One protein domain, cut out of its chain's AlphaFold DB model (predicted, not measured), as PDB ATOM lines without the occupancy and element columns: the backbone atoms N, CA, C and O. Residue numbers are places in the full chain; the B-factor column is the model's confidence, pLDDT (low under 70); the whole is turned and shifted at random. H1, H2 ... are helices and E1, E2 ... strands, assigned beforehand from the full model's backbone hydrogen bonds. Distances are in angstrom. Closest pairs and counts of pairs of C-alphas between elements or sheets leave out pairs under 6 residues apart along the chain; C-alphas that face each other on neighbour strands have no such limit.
ATOM      1  N   LYS A 434       0.454  36.608  11.519       92.19
ATOM      2  CA  LYS A 434       1.865  36.949  11.784       92.19
ATOM      3  C   LYS A 434       2.264  38.294  11.163       92.19
ATOM      4  O   LYS A 434       3.014  39.039  11.783       92.19
ATOM      5  N   ASP A 435       1.716  38.621   9.999       93.12
ATOM      6  CA  ASP A 435       2.084  39.802   9.214       93.12
ATOM      7  C   ASP A 435       1.456  41.049   9.828       93.12
ATOM      8  O   ASP A 435       2.142  42.035  10.075       93.12
ATOM      9  N   VAL A 436       0.171  40.964  10.190       93.62
ATOM     10  CA  VAL A 436      -0.530  42.053  10.887       93.62
ATOM     11  C   VAL A 436       0.076  42.314  12.270       93.62
ATOM     12  O   VAL A 436       0.189  43.466  12.670       93.62
ATOM     13  N   ILE A 437       0.532  41.277  12.986       92.75
ATOM     14  CA  ILE A 437       1.298  41.456  14.233       92.75
ATOM     15  C   ILE A 437       2.616  42.194  13.969       92.75
ATOM     16  O   ILE A 437       2.930  43.139  14.690       92.75
ATOM     17  N   ALA A 438       3.372  41.796  12.942       93.81
ATOM     18  CA  ALA A 438       4.639  42.442  12.608       93.81
ATOM     19  C   ALA A 438       4.440  43.920  12.217       93.81
ATOM     20  O   ALA A 438       5.159  44.784  12.718       93.81
ATOM     21  N   LEU A 439       3.407  44.235  11.424       94.88
ATOM     22  CA  LEU A 439       3.035  45.618  11.115       94.88
ATOM     23  C   LEU A 439       2.577  46.399  12.351       94.88
ATOM     24  O   LEU A 439       2.987  47.541  12.513       94.88
ATOM     25  N   ALA A 440       1.818  45.799  13.270       92.38
ATOM     26  CA  ALA A 440       1.428  46.466  14.514       92.38
ATOM     27  C   ALA A 440       2.649  46.819  15.399       92.38
ATOM     28  O   ALA A 440       2.658  47.859  16.059       92.38
ATOM     29  N   HIS A 441       3.709  45.998  15.383       91.44
ATOM     30  CA  HIS A 441       4.994  46.343  16.009       91.44
ATOM     31  C   HIS A 441       5.750  47.447  15.252       91.44
ATOM     32  O   HIS A 441       6.278  48.354  15.896       91.44
ATOM     33  N   LEU A 442       5.777  47.422  13.914       93.19
ATOM     34  CA  LEU A 442       6.349  48.502  13.100       93.19
ATOM     35  C   LEU A 442       5.656  49.845  13.378       93.19
ATOM     36  O   LEU A 442       6.331  50.818  13.702       93.19
ATOM     37  N   PHE A 443       4.324  49.875  13.319       92.69
ATOM     38  CA  PHE A 443       3.499  51.056  13.579       92.69
ATOM     39  C   PHE A 443       3.756  51.614  14.985       92.69
ATOM     40  O   PHE A 443       4.026  52.802  15.144       92.69
ATOM     41  N   SER A 444       3.794  50.747  16.000       89.25
ATOM     42  CA  SER A 444       4.033  51.161  17.387       89.25
ATOM     43  C   SER A 444       5.417  51.794  17.603       89.25
ATOM     44  O   SER A 444       5.535  52.717  18.404       89.25
ATOM     45  N   ARG A 445       6.453  51.379  16.856       89.25
ATOM     46  CA  ARG A 445       7.782  52.027  16.895       89.25
ATOM     47  C   ARG A 445       7.802  53.425  16.268       89.25
ATOM     48  O   ARG A 445       8.649  54.221  16.650       89.25
ATOM     49  N   VAL A 446       6.879  53.737  15.354       89.94
ATOM     50  CA  VAL A 446       6.738  55.074  14.739       89.94
ATOM     51  C   VAL A 446       5.628  55.924  15.376       89.94
ATOM     52  O   VAL A 446       5.214  56.922  14.791       89.94
ATOM     53  N   GLY A 447       5.119  55.537  16.552       90.00
ATOM     54  CA  GLY A 447       4.060  56.274  17.253       90.00
ATOM     55  C   GLY A 447       2.664  56.135  16.631       90.00
ATOM     56  O   GLY A 447       1.823  57.013  16.811       90.00
ATOM     57  N   ILE A 448       2.396  55.047  15.900       92.50
ATOM     58  CA  ILE A 448       1.073  54.725  15.351       92.50
ATOM     59  C   ILE A 448       0.510  53.487  16.059       92.50
ATOM     60  O   ILE A 448       1.091  52.402  16.043       92.50
ATOM     61  N   GLY A 449      -0.662  53.642  16.661       91.19
ATOM     62  CA  GLY A 449      -1.476  52.553  17.178       91.19
ATOM     63  C   GLY A 449      -2.556  52.139  16.179       91.19
ATOM     64  O   GLY A 449      -2.967  52.925  15.325       91.19
ATOM     65  N   MET A 450      -3.035  50.900  16.300       92.25
ATOM     66  CA  MET A 450      -4.168  50.388  15.529       92.25
ATOM     67  C   MET A 450      -5.110  49.590  16.430       92.25
ATOM     68  O   MET A 450      -4.645  48.845  17.287       92.25
ATOM     69  N   GLU A 451      -6.416  49.699  16.204       90.75
ATOM     70  CA  GLU A 451      -7.438  48.805  16.754       90.75
ATOM     71  C   GLU A 451      -8.323  48.283  15.605       90.75
ATOM     72  O   GLU A 451      -8.708  49.067  14.733       90.75
ATOM     73  N   PRO A 452      -8.637  46.975  15.544       89.31
ATOM     74  CA  PRO A 452      -8.380  45.960  16.565       89.31
ATOM     75  C   PRO A 452      -6.935  45.436  16.523       89.31
ATOM     76  O   PRO A 452      -6.488  44.926  15.496       89.31
ATOM     77  N   ASP A 453      -6.208  45.502  17.642       89.12
ATOM     78  CA  ASP A 453      -4.802  45.071  17.698       89.12
ATOM     79  C   ASP A 453      -4.676  43.539  17.893       89.12
ATOM     80  O   ASP A 453      -5.031  43.018  18.961       89.12
ATOM     81  N   PRO A 454      -4.138  42.757  16.930       87.50
ATOM     82  CA  PRO A 454      -4.084  41.298  17.061       87.50
ATOM     83  C   PRO A 454      -3.075  40.782  18.091       87.50
ATOM     84  O   PRO A 454      -3.114  39.582  18.411       87.50
ATOM     85  N   ARG A 455      -2.197  41.661  18.604       85.25
ATOM     86  CA  ARG A 455      -1.306  41.408  19.751       85.25
ATOM     87  C   ARG A 455      -2.090  41.408  21.064       85.25
ATOM     88  O   ARG A 455      -1.791  40.624  21.954       85.25
ATOM     89  N   LEU A 456      -3.144  42.225  21.137       77.94
ATOM     90  CA  LEU A 456      -4.021  42.406  22.302       77.94
ATOM     91  C   LEU A 456      -5.252  41.478  22.279       77.94
ATOM     92  O   LEU A 456      -6.185  41.630  23.065       77.94
ATOM     93  N   GLY A 457      -5.269  40.506  21.361       72.69
ATOM     94  CA  GLY A 457      -6.392  39.587  21.156       72.69
ATOM     95  C   GLY A 457      -7.453  40.079  20.166       72.69
ATOM     96  O   GLY A 457      -8.436  39.370  19.955       72.69
ATOM     97  N   GLY A 458      -7.252  41.232  19.521       80.56
ATOM     98  CA  GLY A 458      -8.144  41.755  18.488       80.56
ATOM     99  C   GLY A 458      -8.275  40.822  17.267       80.56
ATOM    100  O   GLY A 458      -7.326  40.107  16.909       80.56
ATOM    101  N   PRO A 459      -9.447  40.784  16.604       84.12
ATOM    102  CA  PRO A 459      -9.638  39.982  15.403       84.12
ATOM    103  C   PRO A 459      -8.879  40.567  14.206       84.12
ATOM    104  O   PRO A 459      -9.094  41.708  13.818       84.12
ATOM    105  N   VAL A 460      -8.073  39.745  13.527       86.50
ATOM    106  CA  VAL A 460      -7.585  40.092  12.180       86.50
ATOM    107  C   VAL A 460      -8.787  40.172  11.235       86.50
ATOM    108  O   VAL A 460      -9.511  39.182  11.082       86.50
ATOM    109  N   GLN A 461      -8.999  41.328  10.612       82.56
ATOM    110  CA  GLN A 461     -10.080  41.585   9.658       82.56
ATOM    111  C   GLN A 461      -9.608  41.382   8.205       82.56
ATOM    112  O   GLN A 461      -8.417  41.438   7.915       82.56
ATOM    113  N   ALA A 462     -10.559  41.146   7.295       80.12
ATOM    114  CA  ALA A 462     -10.356  41.115   5.835       80.12
ATOM    115  C   ALA A 462     -11.232  42.170   5.116       80.12
ATOM    116  O   ALA A 462     -11.484  42.098   3.914       80.12
ATOM    117  N   GLY A 463     -11.792  43.097   5.893       82.19
ATOM    118  CA  GLY A 463     -12.812  44.053   5.486       82.19
ATOM    119  C   GLY A 463     -13.615  44.556   6.687       82.19
ATOM    120  O   GLY A 463     -13.610  43.917   7.743       82.19
ATOM    121  N   GLY A 464     -14.291  45.689   6.518       86.38
ATOM    122  CA  GLY A 464     -14.952  46.422   7.600       86.38
ATOM    123  C   GLY A 464     -14.093  47.600   8.059       86.38
ATOM    124  O   GLY A 464     -13.275  48.096   7.295       86.38
ATOM    125  N   VAL A 465     -14.259  48.059   9.298       89.38
ATOM    126  CA  VAL A 465     -13.555  49.251   9.800       89.38
ATOM    127  C   VAL A 465     -12.480  48.877  10.820       89.38
ATOM    128  O   VAL A 465     -12.696  47.996  11.651       89.38
ATOM    129  N   MET A 466     -11.350  49.581  10.760       92.81
ATOM    130  CA  MET A 466     -10.318  49.669  11.795       92.81
ATOM    131  C   MET A 466     -10.066  51.142  12.167       92.81
ATOM    132  O   MET A 466     -10.442  52.052  11.424       92.81
ATOM    133  N   VAL A 467      -9.436  51.385  13.315       94.06
ATOM    134  CA  VAL A 467      -9.047  52.718  13.797       94.06
ATOM    135  C   VAL A 467      -7.529  52.794  13.910       94.06
ATOM    136  O   VAL A 467      -6.918  51.968  14.579       94.06
ATOM    137  N   LEU A 468      -6.927  53.811  13.295       95.31
ATOM    138  CA  LEU A 468      -5.539  54.215  13.533       95.31
ATOM    139  C   LEU A 468      -5.515  55.370  14.535       95.31
ATOM    140  O   LEU A 468      -6.422  56.205  14.517       95.31
ATOM    141  N   PHE A 469      -4.489  55.448  15.384       92.94
ATOM    142  CA  PHE A 469      -4.348  56.528  16.365       92.94
ATOM    143  C   PHE A 469      -2.890  56.916  16.646       92.94
ATOM    144  O   PHE A 469      -1.977  56.121  16.440       92.94
ATOM    145  N   ALA A 470      -2.675  58.134  17.143       90.75
ATOM    146  CA  ALA A 470      -1.355  58.640  17.524       90.75
ATOM    147  C   ALA A 470      -0.906  58.056  18.881       90.75
ATOM    148  O   ALA A 470      -1.315  58.534  19.945       90.75
ATOM    149  N   ASP A 471      -0.074  57.015  18.864       82.88
ATOM    150  CA  ASP A 471       0.431  56.330  20.061       82.88
ATOM    151  C   ASP A 471       1.644  57.072  20.656       82.88
ATOM    152  O   ASP A 471       2.808  56.715  20.472       82.88
ATOM    153  N   ALA A 472       1.349  58.149  21.387       67.19
ATOM    154  CA  ALA A 472       2.341  58.982  22.068       67.19
ATOM    155  C   ALA A 472       3.023  58.294  23.274       67.19
ATOM    156  O   ALA A 472       3.863  58.915  23.919       67.19
ATOM    157  N   GLY A 473       2.683  57.035  23.584       58.16
ATOM    158  CA  GLY A 473       3.452  56.203  24.517       58.16
ATOM    159  C   GLY A 473       4.755  55.657  23.916       58.16
ATOM    160  O   GLY A 473       5.596  55.133  24.645       58.16
ATOM    161  N   GLY A 474       4.940  55.789  22.594       54.25
ATOM    162  CA  GLY A 474       6.045  55.180  21.858       54.25
ATOM    163  C   GLY A 474       5.839  53.669  21.664       54.25
ATOM    164  O   GLY A 474       4.695  53.195  21.693       54.25
ATOM    165  N   PRO A 475       6.918  52.878  21.487       51.62
ATOM    166  CA  PRO A 475       6.855  51.417  21.517       51.62
ATOM    167  C   PRO A 475       6.567  50.941  22.950       51.62
ATOM    168  O   PRO A 475       7.457  50.512  23.683       51.62
ATOM    169  N   THR A 476       5.307  51.092  23.354       51.44
ATOM    170  CA  THR A 476       4.837  50.938  24.732       51.44
ATOM    171  C   THR A 476       5.040  49.503  25.227       51.44
ATOM    172  O   THR A 476       5.029  48.547  24.446       51.44
ATOM    173  N   ALA A 477       5.230  49.365  26.542       54.94
ATOM    174  CA  ALA A 477       5.333  48.086  27.238       54.94
ATOM    175  C   ALA A 477       4.121  47.164  26.983       54.94
ATOM    176  O   ALA A 477       3.120  47.555  26.376       54.94
ATOM    177  N   ALA A 478       4.205  45.922  27.473       61.94
ATOM    178  CA  ALA A 478       3.069  45.004  27.458       61.94
ATOM    179  C   ALA A 478       1.810  45.696  28.033       61.94
ATOM    180  O   ALA A 478       1.927  46.432  29.012       61.94
ATOM    181  N   PRO A 479       0.626  45.489  27.421       71.81
ATOM    182  CA  PRO A 479      -0.609  46.164  27.825       71.81
ATOM    183  C   PRO A 479      -0.886  45.899  29.301       71.81
ATOM    184  O   PRO A 479      -0.876  44.726  29.702       71.81
ATOM    185  N   SER A 480      -1.163  46.951  30.079       74.62
ATOM    186  CA  SER A 480      -1.433  46.746  31.494       74.62
ATOM    187  C   SER A 480      -2.669  45.886  31.691       74.62
ATOM    188  O   SER A 480      -3.623  45.851  30.912       74.62
ATOM    189  N   ASP A 481      -2.619  45.213  32.808       70.81
ATOM    190  CA  ASP A 481      -3.640  44.390  33.411       70.81
ATOM    191  C   ASP A 481      -4.947  45.172  33.637       70.81
ATOM    192  O   ASP A 481      -6.024  44.744  33.208       70.81
ATOM    193  N   ALA A 482      -4.827  46.426  34.078       73.00
ATOM    194  CA  ALA A 482      -5.908  47.408  34.093       73.00
ATOM    195  C   ALA A 482      -6.506  47.684  32.693       73.00
ATOM    196  O   ALA A 482      -7.729  47.709  32.527       73.00
ATOM    197  N   TYR A 483      -5.677  47.853  31.653       80.38
ATOM    198  CA  TYR A 483      -6.155  48.039  30.277       80.38
ATOM    199  C   TYR A 483      -6.839  46.776  29.721       80.38
ATOM    200  O   TYR A 483      -7.869  46.875  29.046       80.38
ATOM    201  N   ARG A 484      -6.319  45.575  30.015       76.25
ATOM    202  CA  ARG A 484      -6.915  44.291  29.590       76.25
ATOM    203  C   ARG A 484      -8.329  44.120  30.141       76.25
ATOM    204  O   ARG A 484      -9.215  43.707  29.381       76.25
ATOM    205  N   ALA A 485      -8.522  44.475  31.413       73.81
ATOM    206  CA  ALA A 485      -9.816  44.551  32.082       73.81
ATOM    207  C   ALA A 485     -10.734  45.594  31.424       73.81
ATOM    208  O   ALA A 485     -11.833  45.249  30.982       73.81
ATOM    209  N   ALA A 486     -10.268  46.841  31.278       78.81
ATOM    210  CA  ALA A 486     -11.034  47.937  30.680       78.81
ATOM    211  C   ALA A 486     -11.541  47.589  29.269       78.81
ATOM    212  O   ALA A 486     -12.727  47.729  28.975       78.81
ATOM    213  N   ALA A 487     -10.667  47.062  28.410       80.25
ATOM    214  CA  ALA A 487     -11.009  46.665  27.047       80.25
ATOM    215  C   ALA A 487     -11.883  45.396  26.976       80.25
ATOM    216  O   ALA A 487     -12.458  45.115  25.927       80.25
ATOM    217  N   LEU A 488     -11.959  44.576  28.033       77.81
ATOM    218  CA  LEU A 488     -12.892  43.443  28.094       77.81
ATOM    219  C   LEU A 488     -14.286  43.925  28.511       77.81
ATOM    220  O   LEU A 488     -15.262  43.601  27.835       77.81
ATOM    221  N   LEU A 489     -14.360  44.742  29.567       77.62
ATOM    222  CA  LEU A 489     -15.590  45.399  30.014       77.62
ATOM    223  C   LEU A 489     -16.237  46.207  28.889       77.62
ATOM    224  O   LEU A 489     -17.423  46.040  28.623       77.62
ATOM    225  N   LEU A 490     -15.454  47.042  28.205       81.56
ATOM    226  CA  LEU A 490     -15.934  47.913  27.138       81.56
ATOM    227  C   LEU A 490     -16.512  47.122  25.951       81.56
ATOM    228  O   LEU A 490     -17.576  47.477  25.450       81.56
ATOM    229  N   HIS A 491     -15.858  46.030  25.531       81.38
ATOM    230  CA  HIS A 491     -16.361  45.161  24.456       81.38
ATOM    231  C   HIS A 491     -17.661  44.465  24.879       81.38
ATOM    232  O   HIS A 491     -18.624  44.453  24.116       81.38
ATOM    233  N   LEU A 492     -17.720  43.914  26.097       78.88
ATOM    234  CA  LEU A 492     -18.923  43.247  26.602       78.88
ATOM    235  C   LEU A 492     -20.098  44.220  26.773       78.88
ATOM    236  O   LEU A 492     -21.210  43.889  26.375       78.88
ATOM    237  N   ALA A 493     -19.858  45.422  27.297       77.31
ATOM    238  CA  ALA A 493     -20.878  46.450  27.464       77.31
ATOM    239  C   ALA A 493     -21.393  46.975  26.114       77.31
ATOM    240  O   ALA A 493     -22.601  47.031  25.910       77.31
ATOM    241  N   ALA A 494     -20.501  47.255  25.156       78.94
ATOM    242  CA  ALA A 494     -20.901  47.618  23.795       78.94
ATOM    243  C   ALA A 494     -21.746  46.515  23.127       78.94
ATOM    244  O   ALA A 494     -22.674  46.826  22.388       78.94
ATOM    245  N   ALA A 495     -21.473  45.237  23.423       77.19
ATOM    246  CA  ALA A 495     -22.250  44.097  22.932       77.19
ATOM    247  C   ALA A 495     -23.601  43.881  23.648       77.19
ATOM    248  O   ALA A 495     -24.454  43.177  23.108       77.19
ATOM    249  N   VAL A 496     -23.791  44.439  24.851       75.50
ATOM    250  CA  VAL A 496     -25.106  44.518  25.511       75.50
ATOM    251  C   VAL A 496     -25.915  45.634  24.866       75.50
ATOM    252  O   VAL A 496     -26.973  45.355  24.316       75.50
ATOM    253  N   SER A 497     -25.385  46.862  24.869       72.56
ATOM    254  CA  SER A 497     -26.110  48.033  24.375       72.56
ATOM    255  C   SER A 497     -26.479  47.895  22.895       72.56
ATOM    256  O   SER A 497     -27.621  48.133  22.536       72.56
ATOM    257  N   ALA A 498     -25.562  47.451  22.023       68.62
ATOM    258  CA  ALA A 498     -25.802  47.361  20.572       68.62
ATOM    259  C   ALA A 498     -26.832  46.289  20.138       68.62
ATOM    260  O   ALA A 498     -26.908  45.956  18.954       68.62
ATOM    261  N   ALA A 499     -27.593  45.717  21.073       69.38
ATOM    262  CA  ALA A 499     -28.598  44.699  20.809       69.38
ATOM    263  C   ALA A 499     -29.917  45.249  20.240       69.38
ATOM    264  O   ALA A 499     -30.578  44.531  19.491       69.38
ATOM    265  N   ASP A 500     -30.298  46.482  20.593       63.12
ATOM    266  CA  ASP A 500     -31.580  47.101  20.220       63.12
ATOM    267  C   ASP A 500     -31.531  47.868  18.880       63.12
ATOM    268  O   ASP A 500     -32.522  47.941  18.156       63.12
ATOM    269  N   GLY A 501     -30.358  48.402  18.528       56.22
ATOM    270  CA  GLY A 501     -30.127  49.260  17.366       56.22
ATOM    271  C   GLY A 501     -30.304  50.767  17.608       56.22
ATOM    272  O   GLY A 501     -30.031  51.535  16.686       56.22
ATOM    273  N   GLU A 502     -30.699  51.212  18.808       53.47
ATOM    274  CA  GLU A 502     -30.964  52.629  19.137       53.47
ATOM    275  C   GLU A 502     -29.959  53.249  20.136       53.47
ATOM    276  O   GLU A 502     -30.137  54.388  20.571       53.47
ATOM    277  N   THR A 503     -28.849  52.558  20.441       55.84
ATOM    278  CA  THR A 503     -27.807  53.015  21.386       55.84
ATOM    279  C   THR A 503     -27.403  54.483  21.260       55.84
ATOM    280  O   THR A 503     -26.983  54.949  20.191       55.84
ATOM    281  N   SER A 504     -27.353  55.189  22.390       60.66
ATOM    282  CA  SER A 504     -26.746  56.511  22.429       60.66
ATOM    283  C   SER A 504     -25.224  56.412  22.402       60.66
ATOM    284  O   SER A 504     -24.585  55.823  23.280       60.66
ATOM    285  N   GLN A 505     -24.596  57.132  21.473       62.38
ATOM    286  CA  GLN A 505     -23.144  57.329  21.506       62.38
ATOM    287  C   GLN A 505     -22.662  58.058  22.777       62.38
ATOM    288  O   GLN A 505     -21.454  58.120  23.004       62.38
ATOM    289  N   ALA A 506     -23.557  58.636  23.588       60.91
ATOM    290  CA  ALA A 506     -23.201  59.272  24.852       60.91
ATOM    291  C   ALA A 506     -22.948  58.256  25.982       60.91
ATOM    292  O   ALA A 506     -21.991  58.443  26.730       60.91
ATOM    293  N   GLU A 507     -23.734  57.174  26.089       66.88
ATOM    294  CA  GLU A 507     -23.547  56.155  27.140       66.88
ATOM    295  C   GLU A 507     -22.190  55.463  27.008       66.88
ATOM    296  O   GLU A 507     -21.422  55.402  27.966       66.88
ATOM    297  N   GLN A 508     -21.851  55.001  25.800       67.75
ATOM    298  CA  GLN A 508     -20.608  54.261  25.570       67.75
ATOM    299  C   GLN A 508     -19.357  55.140  25.776       67.75
ATOM    300  O   GLN A 508     -18.327  54.661  26.252       67.75
ATOM    301  N   ARG A 509     -19.453  56.451  25.494       67.88
ATOM    302  CA  ARG A 509     -18.405  57.432  25.835       67.88
ATOM    303  C   ARG A 509     -18.308  57.651  27.344       67.88
ATOM    304  O   ARG A 509     -17.204  57.620  27.874       67.88
ATOM    305  N   HIS A 510     -19.438  57.812  28.037       71.00
ATOM    306  CA  HIS A 510     -19.466  57.967  29.494       71.00
ATOM    307  C   HIS A 510     -18.878  56.739  30.209       71.00
ATOM    308  O   HIS A 510     -18.132  56.888  31.176       71.00
ATOM    309  N   LEU A 511     -19.140  55.536  29.686       71.44
ATOM    310  CA  LEU A 511     -18.513  54.298  30.136       71.44
ATOM    311  C   LEU A 511     -16.988  54.318  29.940       71.44
ATOM    312  O   LEU A 511     -16.274  54.047  30.902       71.44
ATOM    313  N   SER A 512     -16.478  54.674  28.750       77.12
ATOM    314  CA  SER A 512     -15.024  54.807  28.528       77.12
ATOM    315  C   SER A 512     -14.412  55.795  29.516       77.12
ATOM    316  O   SER A 512     -13.529  55.420  30.280       77.12
ATOM    317  N   GLU A 513     -14.946  57.016  29.603       73.62
ATOM    318  CA  GLU A 513     -14.432  58.021  30.535       73.62
ATOM    319  C   GLU A 513     -14.475  57.565  32.006       73.62
ATOM    320  O   GLU A 513     -13.663  58.015  32.815       73.62
ATOM    321  N   HIS A 514     -15.432  56.714  32.392       69.62
ATOM    322  CA  HIS A 514     -15.473  56.143  33.735       69.62
ATOM    323  C   HIS A 514     -14.379  55.085  33.928       69.62
ATOM    324  O   HIS A 514     -13.634  55.169  34.902       69.62
ATOM    325  N   LEU A 515     -14.229  54.136  32.996       72.62
ATOM    326  CA  LEU A 515     -13.177  53.109  33.037       72.62
ATOM    327  C   LEU A 515     -11.774  53.736  33.060       72.62
ATOM    328  O   LEU A 515     -10.931  53.336  33.858       72.62
ATOM    329  N   GLU A 516     -11.548  54.773  32.253       76.69
ATOM    330  CA  GLU A 516     -10.293  55.532  32.203       76.69
ATOM    331  C   GLU A 516      -9.932  56.199  33.541       76.69
ATOM    332  O   GLU A 516      -8.750  56.310  33.875       76.69
ATOM    333  N   ARG A 517     -10.937  56.640  34.312       73.75
ATOM    334  CA  ARG A 517     -10.761  57.243  35.645       73.75
ATOM    335  C   ARG A 517     -10.608  56.187  36.741       73.75
ATOM    336  O   ARG A 517      -9.772  56.364  37.623       73.75
ATOM    337  N   ALA A 518     -11.408  55.121  36.686       67.62
ATOM    338  CA  ALA A 518     -11.503  54.092  37.721       67.62
ATOM    339  C   ALA A 518     -10.337  53.090  37.701       67.62
ATOM    340  O   ALA A 518      -9.925  52.625  38.756       67.62
ATOM    341  N   LEU A 519      -9.790  52.782  36.521       70.69
ATOM    342  CA  LEU A 519      -8.689  51.825  36.338       70.69
ATOM    343  C   LEU A 519      -7.324  52.518  36.143       70.69
ATOM    344  O   LEU A 519      -6.371  51.895  35.689       70.69
ATOM    345  N   HIS A 520      -7.230  53.817  36.463       74.19
ATOM    346  CA  HIS A 520      -5.993  54.618  36.499       74.19
ATOM    347  C   HIS A 520      -5.076  54.532  35.255       74.19
ATOM    348  O   HIS A 520      -3.866  54.742  35.349       74.19
ATOM    349  N   LEU A 521      -5.656  54.279  34.077       79.31
ATOM    350  CA  LEU A 521      -4.932  53.975  32.838       79.31
ATOM    351  C   LEU A 521      -3.916  55.063  32.437       79.31
ATOM    352  O   LEU A 521      -4.150  56.266  32.626       79.31
ATOM    353  N   THR A 522      -2.809  54.662  31.805       80.94
ATOM    354  CA  THR A 522      -1.830  55.612  31.246       80.94
ATOM    355  C   THR A 522      -2.418  56.414  30.076       80.94
ATOM    356  O   THR A 522      -3.456  56.068  29.513       80.94
ATOM    357  N   GLN A 523      -1.770  57.515  29.675       79.25
ATOM    358  CA  GLN A 523      -2.275  58.356  28.578       79.25
ATOM    359  C   GLN A 523      -2.355  57.604  27.234       79.25
ATOM    360  O   GLN A 523      -3.317  57.800  26.490       79.25
ATOM    361  N   GLY A 524      -1.389  56.723  26.945       79.50
ATOM    362  CA  GLY A 524      -1.413  55.865  25.754       79.50
ATOM    363  C   GLY A 524      -2.560  54.853  25.798       79.50
ATOM    364  O   GLY A 524      -3.307  54.717  24.832       79.50
ATOM    365  N   GLU A 525      -2.775  54.212  26.949       82.94
ATOM    366  CA  GLU A 525      -3.853  53.235  27.142       82.94
ATOM    367  C   GLU A 525      -5.247  53.858  27.103       82.94
ATOM    368  O   GLU A 525      -6.153  53.249  26.543       82.94
ATOM    369  N   ARG A 526      -5.426  55.085  27.612       85.50
ATOM    370  CA  ARG A 526      -6.679  55.842  27.443       85.50
ATOM    371  C   ARG A 526      -6.972  56.110  25.972       85.50
ATOM    372  O   ARG A 526      -8.048  55.763  25.495       85.50
ATOM    373  N   ARG A 527      -6.001  56.651  25.222       86.44
ATOM    374  CA  ARG A 527      -6.178  56.910  23.782       86.44
ATOM    375  C   ARG A 527      -6.434  55.610  23.009       86.44
ATOM    376  O   ARG A 527      -7.278  55.590  22.117       86.44
ATOM    377  N   ARG A 528      -5.784  54.505  23.387       88.25
ATOM    378  CA  ARG A 528      -6.039  53.171  22.824       88.25
ATOM    379  C   ARG A 528      -7.438  52.645  23.165       88.25
ATOM    380  O   ARG A 528      -8.120  52.155  22.274       88.25
ATOM    381  N   LEU A 529      -7.906  52.796  24.407       86.62
ATOM    382  CA  LEU A 529      -9.252  52.385  24.827       86.62
ATOM    383  C   LEU A 529     -10.334  53.191  24.090       86.62
ATOM    384  O   LEU A 529     -11.311  52.620  23.614       86.62
ATOM    385  N   GLN A 530     -10.118  54.493  23.904       88.19
ATOM    386  CA  GLN A 530     -10.982  55.362  23.103       88.19
ATOM    387  C   GLN A 530     -10.961  54.988  21.607       88.19
ATOM    388  O   GLN A 530     -12.003  55.016  20.951       88.19
ATOM    389  N   ALA A 531      -9.809  54.580  21.057       89.94
ATOM    390  CA  ALA A 531      -9.724  54.032  19.702       89.94
ATOM    391  C   ALA A 531     -10.472  52.691  19.582       89.94
ATOM    392  O   ALA A 531     -11.166  52.463  18.591       89.94
ATOM    393  N   HIS A 532     -10.406  51.846  20.615       87.81
ATOM    394  CA  HIS A 532     -11.148  50.590  20.703       87.81
ATOM    395  C   HIS A 532     -12.666  50.829  20.815       87.81
ATOM    396  O   HIS A 532     -13.430  50.196  20.092       87.81
ATOM    397  N   LEU A 533     -13.119  51.813  21.610       86.38
ATOM    398  CA  LEU A 533     -14.515  52.275  21.611       86.38
ATOM    399  C   LEU A 533     -14.938  52.735  20.211       86.38
ATOM    400  O   LEU A 533     -15.988  52.342  19.711       86.38
ATOM    401  N   ARG A 534     -14.121  53.569  19.561       87.38
ATOM    402  CA  ARG A 534     -14.419  54.107  18.228       87.38
ATOM    403  C   ARG A 534     -14.478  53.011  17.157       87.38
ATOM    404  O   ARG A 534     -15.244  53.148  16.206       87.38
ATOM    405  N   TRP A 535     -13.717  51.930  17.324       89.12
ATOM    406  CA  TRP A 535     -13.802  50.723  16.500       89.12
ATOM    407  C   TRP A 535     -15.094  49.931  16.761       89.12
ATOM    408  O   TRP A 535     -15.777  49.567  15.803       89.12
ATOM    409  N   LEU A 536     -15.471  49.731  18.030       84.31
ATOM    410  CA  LEU A 536     -16.723  49.071  18.427       84.31
ATOM    411  C   LEU A 536     -17.961  49.836  17.925       84.31
ATOM    412  O   LEU A 536     -18.852  49.224  17.358       84.31
ATOM    413  N   ILE A 537     -17.989  51.171  18.021       80.25
ATOM    414  CA  ILE A 537     -19.065  52.012  17.450       80.25
ATOM    415  C   ILE A 537     -19.153  51.865  15.917       80.25
ATOM    416  O   ILE A 537     -20.227  51.999  15.335       80.25
ATOM    417  N   ALA A 538     -18.026  51.614  15.245       81.31
ATOM    418  CA  ALA A 538     -17.941  51.524  13.789       81.31
ATOM    419  C   ALA A 538     -18.079  50.089  13.237       81.31
ATOM    420  O   ALA A 538     -17.926  49.891  12.028       81.31
ATOM    421  N   THR A 539     -18.337  49.082  14.081       77.25
ATOM    422  CA  THR A 539     -18.465  47.679  13.660       77.25
ATOM    423  C   THR A 539     -19.578  46.929  14.395       77.25
ATOM    424  O   THR A 539     -19.867  47.166  15.556       77.25
ATOM    425  N   ASP A 540     -20.200  45.973  13.702       67.50
ATOM    426  CA  ASP A 540     -21.149  45.006  14.273       67.50
ATOM    427  C   ASP A 540     -20.463  44.173  15.383       67.50
ATOM    428  O   ASP A 540     -19.545  43.386  15.105       67.50
ATOM    429  N   VAL A 541     -20.859  44.400  16.646       66.38
ATOM    430  CA  VAL A 541     -20.120  43.968  17.847       66.38
ATOM    431  C   VAL A 541     -20.282  42.469  18.106       66.38
ATOM    432  O   VAL A 541     -21.171  41.995  18.816       66.38
ATOM    433  N   LYS A 542     -19.355  41.684  17.558       66.19
ATOM    434  CA  LYS A 542     -19.380  40.220  17.674       66.19
ATOM    435  C   LYS A 542     -18.749  39.742  18.977       66.19
ATOM    436  O   LYS A 542     -17.585  40.013  19.263       66.19
ATOM    437  N   LEU A 543     -19.504  38.925  19.715       61.75
ATOM    438  CA  LEU A 543     -19.050  38.203  20.913       61.75
ATOM    439  C   LEU A 543     -18.058  37.058  20.600       61.75
ATOM    440  O   LEU A 543     -17.427  36.498  21.498       61.75
ATOM    441  N   SER A 544     -17.912  36.680  19.325       53.78
ATOM    442  CA  SER A 544     -17.067  35.567  18.884       53.78
ATOM    443  C   SER A 544     -15.577  35.839  19.122       53.78
ATOM    444  O   SER A 544     -14.991  36.707  18.478       53.78
ATOM    445  N   GLY A 545     -14.949  35.042  19.992       55.53
ATOM    446  CA  GLY A 545     -13.513  35.107  20.301       55.53
ATOM    447  C   GLY A 545     -13.189  35.572  21.724       55.53
ATOM    448  O   GLY A 545     -12.101  35.279  22.220       55.53
ATOM    449  N   LEU A 546     -14.143  36.199  22.424       64.50
ATOM    450  CA  LEU A 546     -13.964  36.668  23.806       64.50
ATOM    451  C   LEU A 546     -13.741  35.529  24.812       64.50
ATOM    452  O   LEU A 546     -13.103  35.741  25.840       64.50
ATOM    453  N   SER A 547     -14.189  34.308  24.506       59.34
ATOM    454  CA  SER A 547     -14.123  33.142  25.398       59.34
ATOM    455  C   SER A 547     -12.720  32.850  25.947       59.34
ATOM    456  O   SER A 547     -12.604  32.438  27.093       59.34
ATOM    457  N   LYS A 548     -11.642  33.105  25.183       62.16
ATOM    458  CA  LYS A 548     -10.262  32.941  25.689       62.16
ATOM    459  C   LYS A 548      -9.813  34.055  26.643       62.16
ATOM    460  O   LYS A 548      -8.973  33.788  27.488       62.16
ATOM    461  N   ARG A 549     -10.357  35.273  26.522       65.56
ATOM    462  CA  ARG A 549     -10.104  36.385  27.463       65.56
ATOM    463  C   ARG A 549     -10.895  36.190  28.760       65.56
ATOM    464  O   ARG A 549     -10.381  36.460  29.833       65.56
ATOM    465  N   VAL A 550     -12.117  35.669  28.649       67.31
ATOM    466  CA  VAL A 550     -13.011  35.377  29.782       67.31
ATOM    467  C   VAL A 550     -12.600  34.121  30.560       67.31
ATOM    468  O   VAL A 550     -12.796  34.064  31.769       67.31
ATOM    469  N   ALA A 551     -11.986  33.127  29.907       62.66
ATOM    470  CA  ALA A 551     -11.527  31.904  30.572       62.66
ATOM    471  C   ALA A 551     -10.494  32.145  31.691       62.66
ATOM    472  O   ALA A 551     -10.420  31.324  32.600       62.66
ATOM    473  N   ALA A 552      -9.739  33.249  31.627       61.94
ATOM    474  CA  ALA A 552      -8.748  33.645  32.632       61.94
ATOM    475  C   ALA A 552      -9.349  34.331  33.878       61.94
ATOM    476  O   ALA A 552      -8.642  34.521  34.855       61.94
ATOM    477  N   VAL A 553     -10.634  34.696  33.853       64.81
ATOM    478  CA  VAL A 553     -11.353  35.290  34.994       64.81
ATOM    479  C   VAL A 553     -11.958  34.167  35.848       64.81
ATOM    480  O   VAL A 553     -12.416  33.169  35.283       64.81
ATOM    481  N   ASP A 554     -12.011  34.295  37.173       62.38
ATOM    482  CA  ASP A 554     -12.604  33.300  38.081       62.38
ATOM    483  C   ASP A 554     -14.143  33.370  38.170       62.38
ATOM    484  O   ASP A 554     -14.796  34.207  37.541       62.38
ATOM    485  N   ARG A 555     -14.754  32.449  38.930       68.62
ATOM    486  CA  ARG A 555     -16.217  32.325  39.058       68.62
ATOM    487  C   ARG A 555     -16.894  33.480  39.809       68.62
ATOM    488  O   ARG A 555     -18.005  33.849  39.429       68.62
ATOM    489  N   GLU A 556     -16.280  34.018  40.853       62.66
ATOM    490  CA  GLU A 556     -16.841  35.111  41.662       62.66
ATOM    491  C   GLU A 556     -16.760  36.433  40.887       62.66
ATOM    492  O   GLU A 556     -17.738  37.167  40.744       62.66
ATOM    493  N   GLN A 557     -15.620  36.651  40.244       64.38
ATOM    494  CA  GLN A 557     -15.349  37.764  39.348       64.38
ATOM    495  C   GLN A 557     -16.277  37.766  38.122       64.38
ATOM    496  O   GLN A 557     -16.809  38.812  37.747       64.38
ATOM    497  N   ARG A 558     -16.549  36.597  37.518       76.00
ATOM    498  CA  ARG A 558     -17.552  36.457  36.443       76.00
ATOM    499  C   ARG A 558     -18.936  36.922  36.886       76.00
ATOM    500  O   ARG A 558     -19.592  37.607  36.109       76.00
ATOM    501  N   ALA A 559     -19.369  36.591  38.104       70.69
ATOM    502  CA  ALA A 559     -20.673  37.016  38.615       70.69
ATOM    503  C   ALA A 559     -20.761  38.549  38.732       70.69
ATOM    504  O   ALA A 559     -21.756  39.137  38.311       70.69
ATOM    505  N   LEU A 560     -19.686  39.199  39.188       69.44
ATOM    506  CA  LEU A 560     -19.581  40.662  39.255       69.44
ATOM    507  C   LEU A 560     -19.522  41.329  37.870       69.44
ATOM    508  O   LEU A 560     -20.114  42.390  37.680       69.44
ATOM    509  N   LEU A 561     -18.886  40.700  36.872       72.31
ATOM    510  CA  LEU A 561     -18.992  41.131  35.469       72.31
ATOM    511  C   LEU A 561     -20.439  41.015  34.954       72.31
ATOM    512  O   LEU A 561     -20.893  41.880  34.207       72.31
ATOM    513  N   GLY A 562     -21.173  39.977  35.364       74.44
ATOM    514  CA  GLY A 562     -22.598  39.815  35.070       74.44
ATOM    515  C   GLY A 562     -23.456  40.928  35.679       74.44
ATOM    516  O   GLY A 562     -24.193  41.594  34.951       74.44
ATOM    517  N   GLU A 563     -23.307  41.186  36.983       73.62
ATOM    518  CA  GLU A 563     -24.010  42.259  37.702       73.62
ATOM    519  C   GLU A 563     -23.698  43.643  37.109       73.62
ATOM    520  O   GLU A 563     -24.609  44.444  36.894       73.62
ATOM    521  N   PHE A 564     -22.435  43.906  36.759       73.69
ATOM    522  CA  PHE A 564     -22.032  45.135  36.076       73.69
ATOM    523  C   PHE A 564     -22.757  45.323  34.738       73.69
ATOM    524  O   PHE A 564     -23.296  46.394  34.469       73.69
ATOM    525  N   LEU A 565     -22.798  44.284  33.899       77.00
ATOM    526  CA  LEU A 565     -23.431  44.348  32.580       77.00
ATOM    527  C   LEU A 565     -24.963  44.420  32.670       77.00
ATOM    528  O   LEU A 565     -25.580  45.120  31.870       77.00
ATOM    529  N   ALA A 566     -25.574  43.791  33.680       76.00
ATOM    530  CA  ALA A 566     -26.972  44.027  34.044       76.00
ATOM    531  C   ALA A 566     -27.200  45.488  34.480       76.00
ATOM    532  O   ALA A 566     -28.226  46.085  34.160       76.00
ATOM    533  N   GLY A 567     -26.210  46.084  35.155       70.88
ATOM    534  CA  GLY A 567     -26.144  47.501  35.504       70.88
ATOM    535  C   GLY A 567     -26.083  48.452  34.311       70.88
ATOM    536  O   GLY A 567     -26.722  49.502  34.338       70.88
ATOM    537  N   VAL A 568     -25.355  48.068  33.261       72.75
ATOM    538  CA  VAL A 568     -25.289  48.809  31.994       72.75
ATOM    539  C   VAL A 568     -26.608  48.695  31.220       72.75
ATOM    540  O   VAL A 568     -27.093  49.715  30.751       72.75
ATOM    541  N   ALA A 569     -27.235  47.514  31.154       72.69
ATOM    542  CA  ALA A 569     -28.558  47.347  30.529       72.69
ATOM    543  C   ALA A 569     -29.679  48.091  31.286       72.69
ATOM    544  O   ALA A 569     -30.611  48.617  30.697       72.69
ATOM    545  N   ALA A 570     -29.603  48.163  32.617       70.62
ATOM    546  CA  ALA A 570     -30.594  48.869  33.435       70.62
ATOM    547  C   ALA A 570     -30.328  50.385  33.576       70.62
ATOM    548  O   ALA A 570     -31.072  51.069  34.285       70.62
ATOM    549  N   ALA A 571     -29.282  50.912  32.929       66.88
ATOM    550  CA  ALA A 571     -28.868  52.315  32.990       66.88
ATOM    551  C   ALA A 571     -29.932  53.296  32.471       66.88
ATOM    552  O   ALA A 571     -30.010  54.436  32.935       66.88
ATOM    553  N   ASP A 572     -30.735  52.852  31.505       61.41
ATOM    554  CA  ASP A 572     -31.711  53.664  30.784       61.41
ATOM    555  C   ASP A 572     -33.111  53.665  31.447       61.41
ATOM    556  O   ASP A 572     -33.903  54.597  31.286       61.41
ATOM    557  N   GLY A 573     -33.396  52.633  32.250       63.06
ATOM    558  CA  GLY A 573     -34.688  52.391  32.886       63.06
ATOM    559  C   GLY A 573     -35.729  51.660  32.020       63.06
ATOM    560  O   GLY A 573     -36.892  51.615  32.430       63.06
ATOM    561  N   ARG A 574     -35.359  51.091  30.863       67.25
ATOM    562  CA  ARG A 574     -36.234  50.372  29.914       67.25
ATOM    563  C   ARG A 574     -35.547  49.185  29.205       67.25
ATOM    564  O   ARG A 574     -35.759  48.997  28.010       67.25
ATOM    565  N   ILE A 575     -34.834  48.349  29.959       72.06
ATOM    566  CA  ILE A 575     -34.192  47.102  29.491       72.06
ATOM    567  C   ILE A 575     -35.006  46.403  28.377       72.06
ATOM    568  O   ILE A 575     -36.114  45.908  28.627       72.06
ATOM    569  N   ALA A 576     -34.460  46.345  27.163       75.31
ATOM    570  CA  ALA A 576     -35.138  45.779  25.999       75.31
ATOM    571  C   ALA A 576     -35.042  44.235  25.961       75.31
ATOM    572  O   ALA A 576     -34.043  43.666  26.415       75.31
ATOM    573  N   PRO A 577     -36.025  43.506  25.387       76.19
ATOM    574  CA  PRO A 577     -35.949  42.048  25.220       76.19
ATOM    575  C   PRO A 577     -34.669  41.576  24.507       76.19
ATOM    576  O   PRO A 577     -34.105  40.531  24.841       76.19
ATOM    577  N   GLU A 578     -34.190  42.369  23.555       75.12
ATOM    578  CA  GLU A 578     -32.974  42.163  22.774       75.12
ATOM    579  C   GLU A 578     -31.712  42.279  23.647       75.12
ATOM    580  O   GLU A 578     -30.794  41.459  23.522       75.12
ATOM    581  N   GLU A 579     -31.680  43.227  24.589       75.94
ATOM    582  CA  GLU A 579     -30.624  43.334  25.598       75.94
ATOM    583  C   GLU A 579     -30.663  42.148  26.561       75.94
ATOM    584  O   GLU A 579     -29.625  41.529  26.787       75.94
ATOM    585  N   VAL A 580     -31.842  41.750  27.064       80.56
ATOM    586  CA  VAL A 580     -31.982  40.554  27.921       80.56
ATOM    587  C   VAL A 580     -31.459  39.314  27.192       80.56
ATOM    588  O   VAL A 580     -30.696  38.533  27.764       80.56
ATOM    589  N   ALA A 581     -31.783  39.147  25.907       80.12
ATOM    590  CA  ALA A 581     -31.281  38.056  25.070       80.12
ATOM    591  C   ALA A 581     -29.765  38.142  24.792       80.12
ATOM    592  O   ALA A 581     -29.118  37.128  24.501       80.12
ATOM    593  N   SER A 582     -29.164  39.327  24.884       78.88
ATOM    594  CA  SER A 582     -27.726  39.561  24.689       78.88
ATOM    595  C   SER A 582     -26.941  39.351  25.979       78.88
ATOM    596  O   SER A 582     -25.979  38.580  25.986       78.88
ATOM    597  N   LEU A 583     -27.432  39.882  27.096       82.00
ATOM    598  CA  LEU A 583     -26.945  39.609  28.443       82.00
ATOM    599  C   LEU A 583     -27.040  38.108  28.765       82.00
ATOM    600  O   LEU A 583     -26.067  37.521  29.224       82.00
ATOM    601  N   THR A 584     -28.135  37.439  28.386       84.38
ATOM    602  CA  THR A 584     -28.293  35.972  28.479       84.38
ATOM    603  C   THR A 584     -27.225  35.208  27.689       84.38
ATOM    604  O   THR A 584     -26.731  34.172  28.142       84.38
ATOM    605  N   ARG A 585     -26.831  35.695  26.504       81.88
ATOM    606  CA  ARG A 585     -25.725  35.108  25.726       81.88
ATOM    607  C   ARG A 585     -24.371  35.358  26.392       81.88
ATOM    608  O   ARG A 585     -23.522  34.469  26.362       81.88
ATOM    609  N   ILE A 586     -24.182  36.515  27.024       82.50
ATOM    610  CA  ILE A 586     -22.953  36.856  27.745       82.50
ATOM    611  C   ILE A 586     -22.828  36.061  29.051       82.50
ATOM    612  O   ILE A 586     -21.761  35.510  29.288       82.50
ATOM    613  N   TYR A 587     -23.896  35.875  29.833       83.25
ATOM    614  CA  TYR A 587     -23.893  35.012  31.026       83.25
ATOM    615  C   TYR A 587     -23.430  33.586  30.684       83.25
ATOM    616  O   TYR A 587     -22.539  33.053  31.342       83.25
ATOM    617  N   ARG A 588     -23.913  33.007  29.572       84.50
ATOM    618  CA  ARG A 588     -23.426  31.706  29.062       84.50
ATOM    619  C   ARG A 588     -21.950  31.723  28.650       84.50
ATOM    620  O   ARG A 588     -21.274  30.710  28.800       84.50
ATOM    621  N   LEU A 589     -21.451  32.843  28.124       80.25
ATOM    622  CA  LEU A 589     -20.048  33.013  27.721       80.25
ATOM    623  C   LEU A 589     -19.117  33.234  28.928       80.25
ATOM    624  O   LEU A 589     -17.972  32.788  28.890       80.25
ATOM    625  N   LEU A 590     -19.617  33.863  29.997       79.38
ATOM    626  CA  LEU A 590     -18.988  33.922  31.319       79.38
ATOM    627  C   LEU A 590     -19.020  32.547  32.013       79.38
ATOM    628  O   LEU A 590     -18.090  32.203  32.734       79.38
ATOM    629  N   GLY A 591     -20.039  31.723  31.762       79.62
ATOM    630  CA  GLY A 591     -20.259  30.448  32.459       79.62
ATOM    631  C   GLY A 591     -21.096  30.590  33.738       79.62
ATOM    632  O   GLY A 591     -20.942  29.794  34.661       79.62
ATOM    633  N   LEU A 592     -21.944  31.619  33.786       83.69
ATOM    634  CA  LEU A 592     -22.987  31.840  34.792       83.69
ATOM    635  C   LEU A 592     -24.297  31.151  34.380       83.69
ATOM    636  O   LEU A 592     -24.452  30.752  33.220       83.69
ATOM    637  N   ASP A 593     -25.257  31.047  35.301       82.88
ATOM    638  CA  ASP A 593     -26.579  30.506  34.978       82.88
ATOM    639  C   ASP A 593     -27.428  31.574  34.253       82.88
ATOM    640  O   ASP A 593     -27.625  32.670  34.783       82.88
ATOM    641  N   PRO A 594     -27.975  31.296  33.052       83.94
ATOM    642  CA  PRO A 594     -28.949  32.168  32.394       83.94
ATOM    643  C   PRO A 594     -30.129  32.617  33.270       83.94
ATOM    644  O   PRO A 594     -30.669  33.691  33.025       83.94
ATOM    645  N   ALA A 595     -30.537  31.829  34.269       80.62
ATOM    646  CA  ALA A 595     -31.620  32.181  35.187       80.62
ATOM    647  C   ALA A 595     -31.266  33.342  36.140       80.62
ATOM    648  O   ALA A 595     -32.159  34.024  36.640       80.62
ATOM    649  N   GLU A 596     -29.976  33.618  36.367       80.38
ATOM    650  CA  GLU A 596     -29.514  34.722  37.221       80.38
ATOM    651  C   GLU A 596     -29.718  36.104  36.563       80.38
ATOM    652  O   GLU A 596     -29.677  37.123  37.254       80.38
ATOM    653  N   VAL A 597     -29.999  36.157  35.253       81.81
ATOM    654  CA  VAL A 597     -30.223  37.401  34.490       81.81
ATOM    655  C   VAL A 597     -31.411  38.207  35.026       81.81
ATOM    656  O   VAL A 597     -31.264  39.399  35.295       81.81
ATOM    657  N   GLU A 598     -32.575  37.582  35.231       75.94
ATOM    658  CA  GLU A 598     -33.756  38.287  35.760       75.94
ATOM    659  C   GLU A 598     -33.530  38.775  37.199       75.94
ATOM    660  O   GLU A 598     -33.975  39.864  37.570       75.94
ATOM    661  N   ALA A 599     -32.788  38.003  38.001       76.19
ATOM    662  CA  ALA A 599     -32.439  38.370  39.368       76.19
ATOM    663  C   ALA A 599     -31.475  39.570  39.415       76.19
ATOM    664  O   ALA A 599     -31.690  40.487  40.206       76.19
ATOM    665  N   ALA A 600     -30.458  39.600  38.545       73.31
ATOM    666  CA  ALA A 600     -29.512  40.710  38.446       73.31
ATOM    667  C   ALA A 600     -30.200  42.001  37.969       73.31
ATOM    668  O   ALA A 600     -30.101  43.038  38.627       73.31
ATOM    669  N   LEU A 601     -30.983  41.933  36.887       76.44
ATOM    670  CA  LEU A 601     -31.757  43.075  36.386       76.44
ATOM    671  C   LEU A 601     -32.755  43.587  37.444       76.44
ATOM    672  O   LEU A 601     -32.844  44.793  37.688       76.44
ATOM    673  N   GLY A 602     -33.444  42.681  38.145       65.00
ATOM    674  CA  GLY A 602     -34.359  43.013  39.241       65.00
ATOM    675  C   GLY A 602     -33.685  43.592  40.494       65.00
ATOM    676  O   GLY A 602     -34.331  44.332  41.241       65.00
ATOM    677  N   ALA A 603     -32.402  43.299  40.728       65.12
ATOM    678  CA  ALA A 603     -31.617  43.860  41.830       65.12
ATOM    679  C   ALA A 603     -31.109  45.284  41.537       65.12
ATOM    680  O   ALA A 603     -31.025  46.108  42.454       65.12
ATOM    681  N   VAL A 604     -30.795  45.589  40.272       61.50
ATOM    682  CA  VAL A 604     -30.333  46.921  39.853       61.50
ATOM    683  C   VAL A 604     -31.499  47.894  39.633       61.50
ATOM    684  O   VAL A 604     -31.354  49.081  39.937       61.50
ATOM    685  N   ALA A 605     -32.652  47.414  39.154       50.94
ATOM    686  CA  ALA A 605     -33.813  48.243  38.830       50.94
ATOM    687  C   ALA A 605     -34.220  49.214  39.972       50.94
ATOM    688  O   ALA A 605     -34.276  48.829  41.149       50.94
ATOM    689  N   PRO A 606     -34.552  50.484  39.663       44.91
ATOM    690  CA  PRO A 606     -34.819  51.493  40.682       44.91
ATOM    691  C   PRO A 606     -36.088  51.170  41.484       44.91
ATOM    692  O   PRO A 606     -37.207  51.245  40.976       44.91
ATOM    693  N   PRO A 865     -28.016  60.602  34.205       45.19
ATOM    694  CA  PRO A 865     -26.590  60.349  34.383       45.19
ATOM    695  C   PRO A 865     -26.207  60.195  35.862       45.19
ATOM    696  O   PRO A 865     -25.166  59.611  36.153       45.19
ATOM    697  N   ALA A 866     -27.038  60.654  36.809       43.22
ATOM    698  CA  ALA A 866     -26.830  60.393  38.229       43.22
ATOM    699  C   ALA A 866     -27.140  58.937  38.618       43.22
ATOM    700  O   ALA A 866     -26.551  58.448  39.577       43.22
ATOM    701  N   VAL A 867     -28.005  58.218  37.889       48.44
ATOM    702  CA  VAL A 867     -28.256  56.779  38.116       48.44
ATOM    703  C   VAL A 867     -27.069  55.954  37.627       48.44
ATOM    704  O   VAL A 867     -26.569  55.118  38.377       48.44
ATOM    705  N   ILE A 868     -26.559  56.259  36.429       46.22
ATOM    706  CA  ILE A 868     -25.339  55.640  35.889       46.22
ATOM    707  C   ILE A 868     -24.160  55.913  36.831       46.22
ATOM    708  O   ILE A 868     -23.526  54.978  37.315       46.22
ATOM    709  N   ALA A 869     -23.919  57.178  37.190       46.50
ATOM    710  CA  ALA A 869     -22.847  57.540  38.112       46.50
ATOM    711  C   ALA A 869     -23.015  56.923  39.515       46.50
ATOM    712  O   ALA A 869     -22.017  56.544  40.119       46.50
TER     713      ALA A 869
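Overview. This is residues 434 to 606 and 865 to 869 of the 980 residues of an uncharacterized protein of Bailinhaonella thermotolerans (UniProt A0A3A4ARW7). Three groups stand in line along an elongated body: the strand hairpin E1 and E2 with H1 beside E1 at one end, a bundle of H2, H3 and H4 in the middle, and H6, H7 and H8 at the other end. H4 packs on the hairpin, H2 reaches H6 and H7, short H5 packs on the end of H7, and H9, beyond a cut, is near H3. The printed part has 178 residues, mostly helix, with nine named helices and two named strands in the order H1 E1 E2 H2 H3 H4 H5 H6 H7 H8 H9; the sheet, E1 - E2, is antiparallel. It is compact, with a radius of gyration of the C-alphas of 16.4 A, and spans 49 by 32 by 30 A.

Along the chain. Find C-alpha 434 at (1.865, 36.949, 11.784); from there H1 runs 17.0 A to residue 445. E1 is residues 448 to 451, and E2 is 465 to 470, 17.2 A long. H2, residues 481 to 497, covers 24.5 A from C-alpha 481 at (-3.640, 44.390, 33.411). Then come H3, 505 to 518, 20.2 A; H4, 523 to 537, 21.1 A; H5, 547 to 550; H6, 555 to 569, 21.2 A; H7, 577 to 590, 19.8 A; and H8, 596 to 604. H9, 865 to 869, ends at C-alpha 869, (-22.847, 57.540, 38.112).

Arrangement. Start at the up-and-down bundle H2 H3 H4, each helix running against the one before. H2 and H3 touch, closest C-alphas Ala 486 and Leu 515, 6.1 A, at a shallow tilt of 22 degrees. H3 and H4 touch at Glu 516 and Arg 526, C-alphas 6.0 A apart. Toward the sheet, the closest C-alphas of E2 and H4, Val 467 and Trp 535, are 5.8 A apart. In the hairpin E1 and E2, N 449 and O 469 are within hydrogen-bond range at 2.8 A. The closest C-alphas of H1 and E1, Phe 443 and Gly 449, are 6.3 A apart. Look the other way: H2 and H6 touch, C-alphas of Ala 493 and Leu 565 closest at 6.1 A, at a steep tilt of 46 degrees. H6 and H7, a helical hairpin, touch at Arg 558 and Leu 590, C-alphas 5.9 A apart. H8 touches H6, C-alphas of Ala 566 and Leu 601 closest at 5.4 A. H7 touches H5 with residues 589 to 590 alone, C-alphas of Val 550 and Leu 590 closest at 6.3 A. H3 and H9 are near each other, with 8 pairs of C-alphas within 10 A. Every O i to N i+4 pair is within hydrogen-bond range in H1, H4, H6, H7, H8 and H9; H2 has 12 of 13, H3 has 9 of 10, and H5 is too short for such a pair.

Size, cuts and confidence. The C-alphas farthest apart, of Asp 435 and Pro 606, are 49.9 A apart. Residues 607 to 864 are not printed, and C-alphas 606 and 865 are 13.6 A apart across the cut. Of the links printed whole, E1 to E2, 13 residues, is long. Mean pLDDT of the printed part is 75.3; 54 residues are under 70, among them 498 to 509, 540 to 557 and 865 to 869.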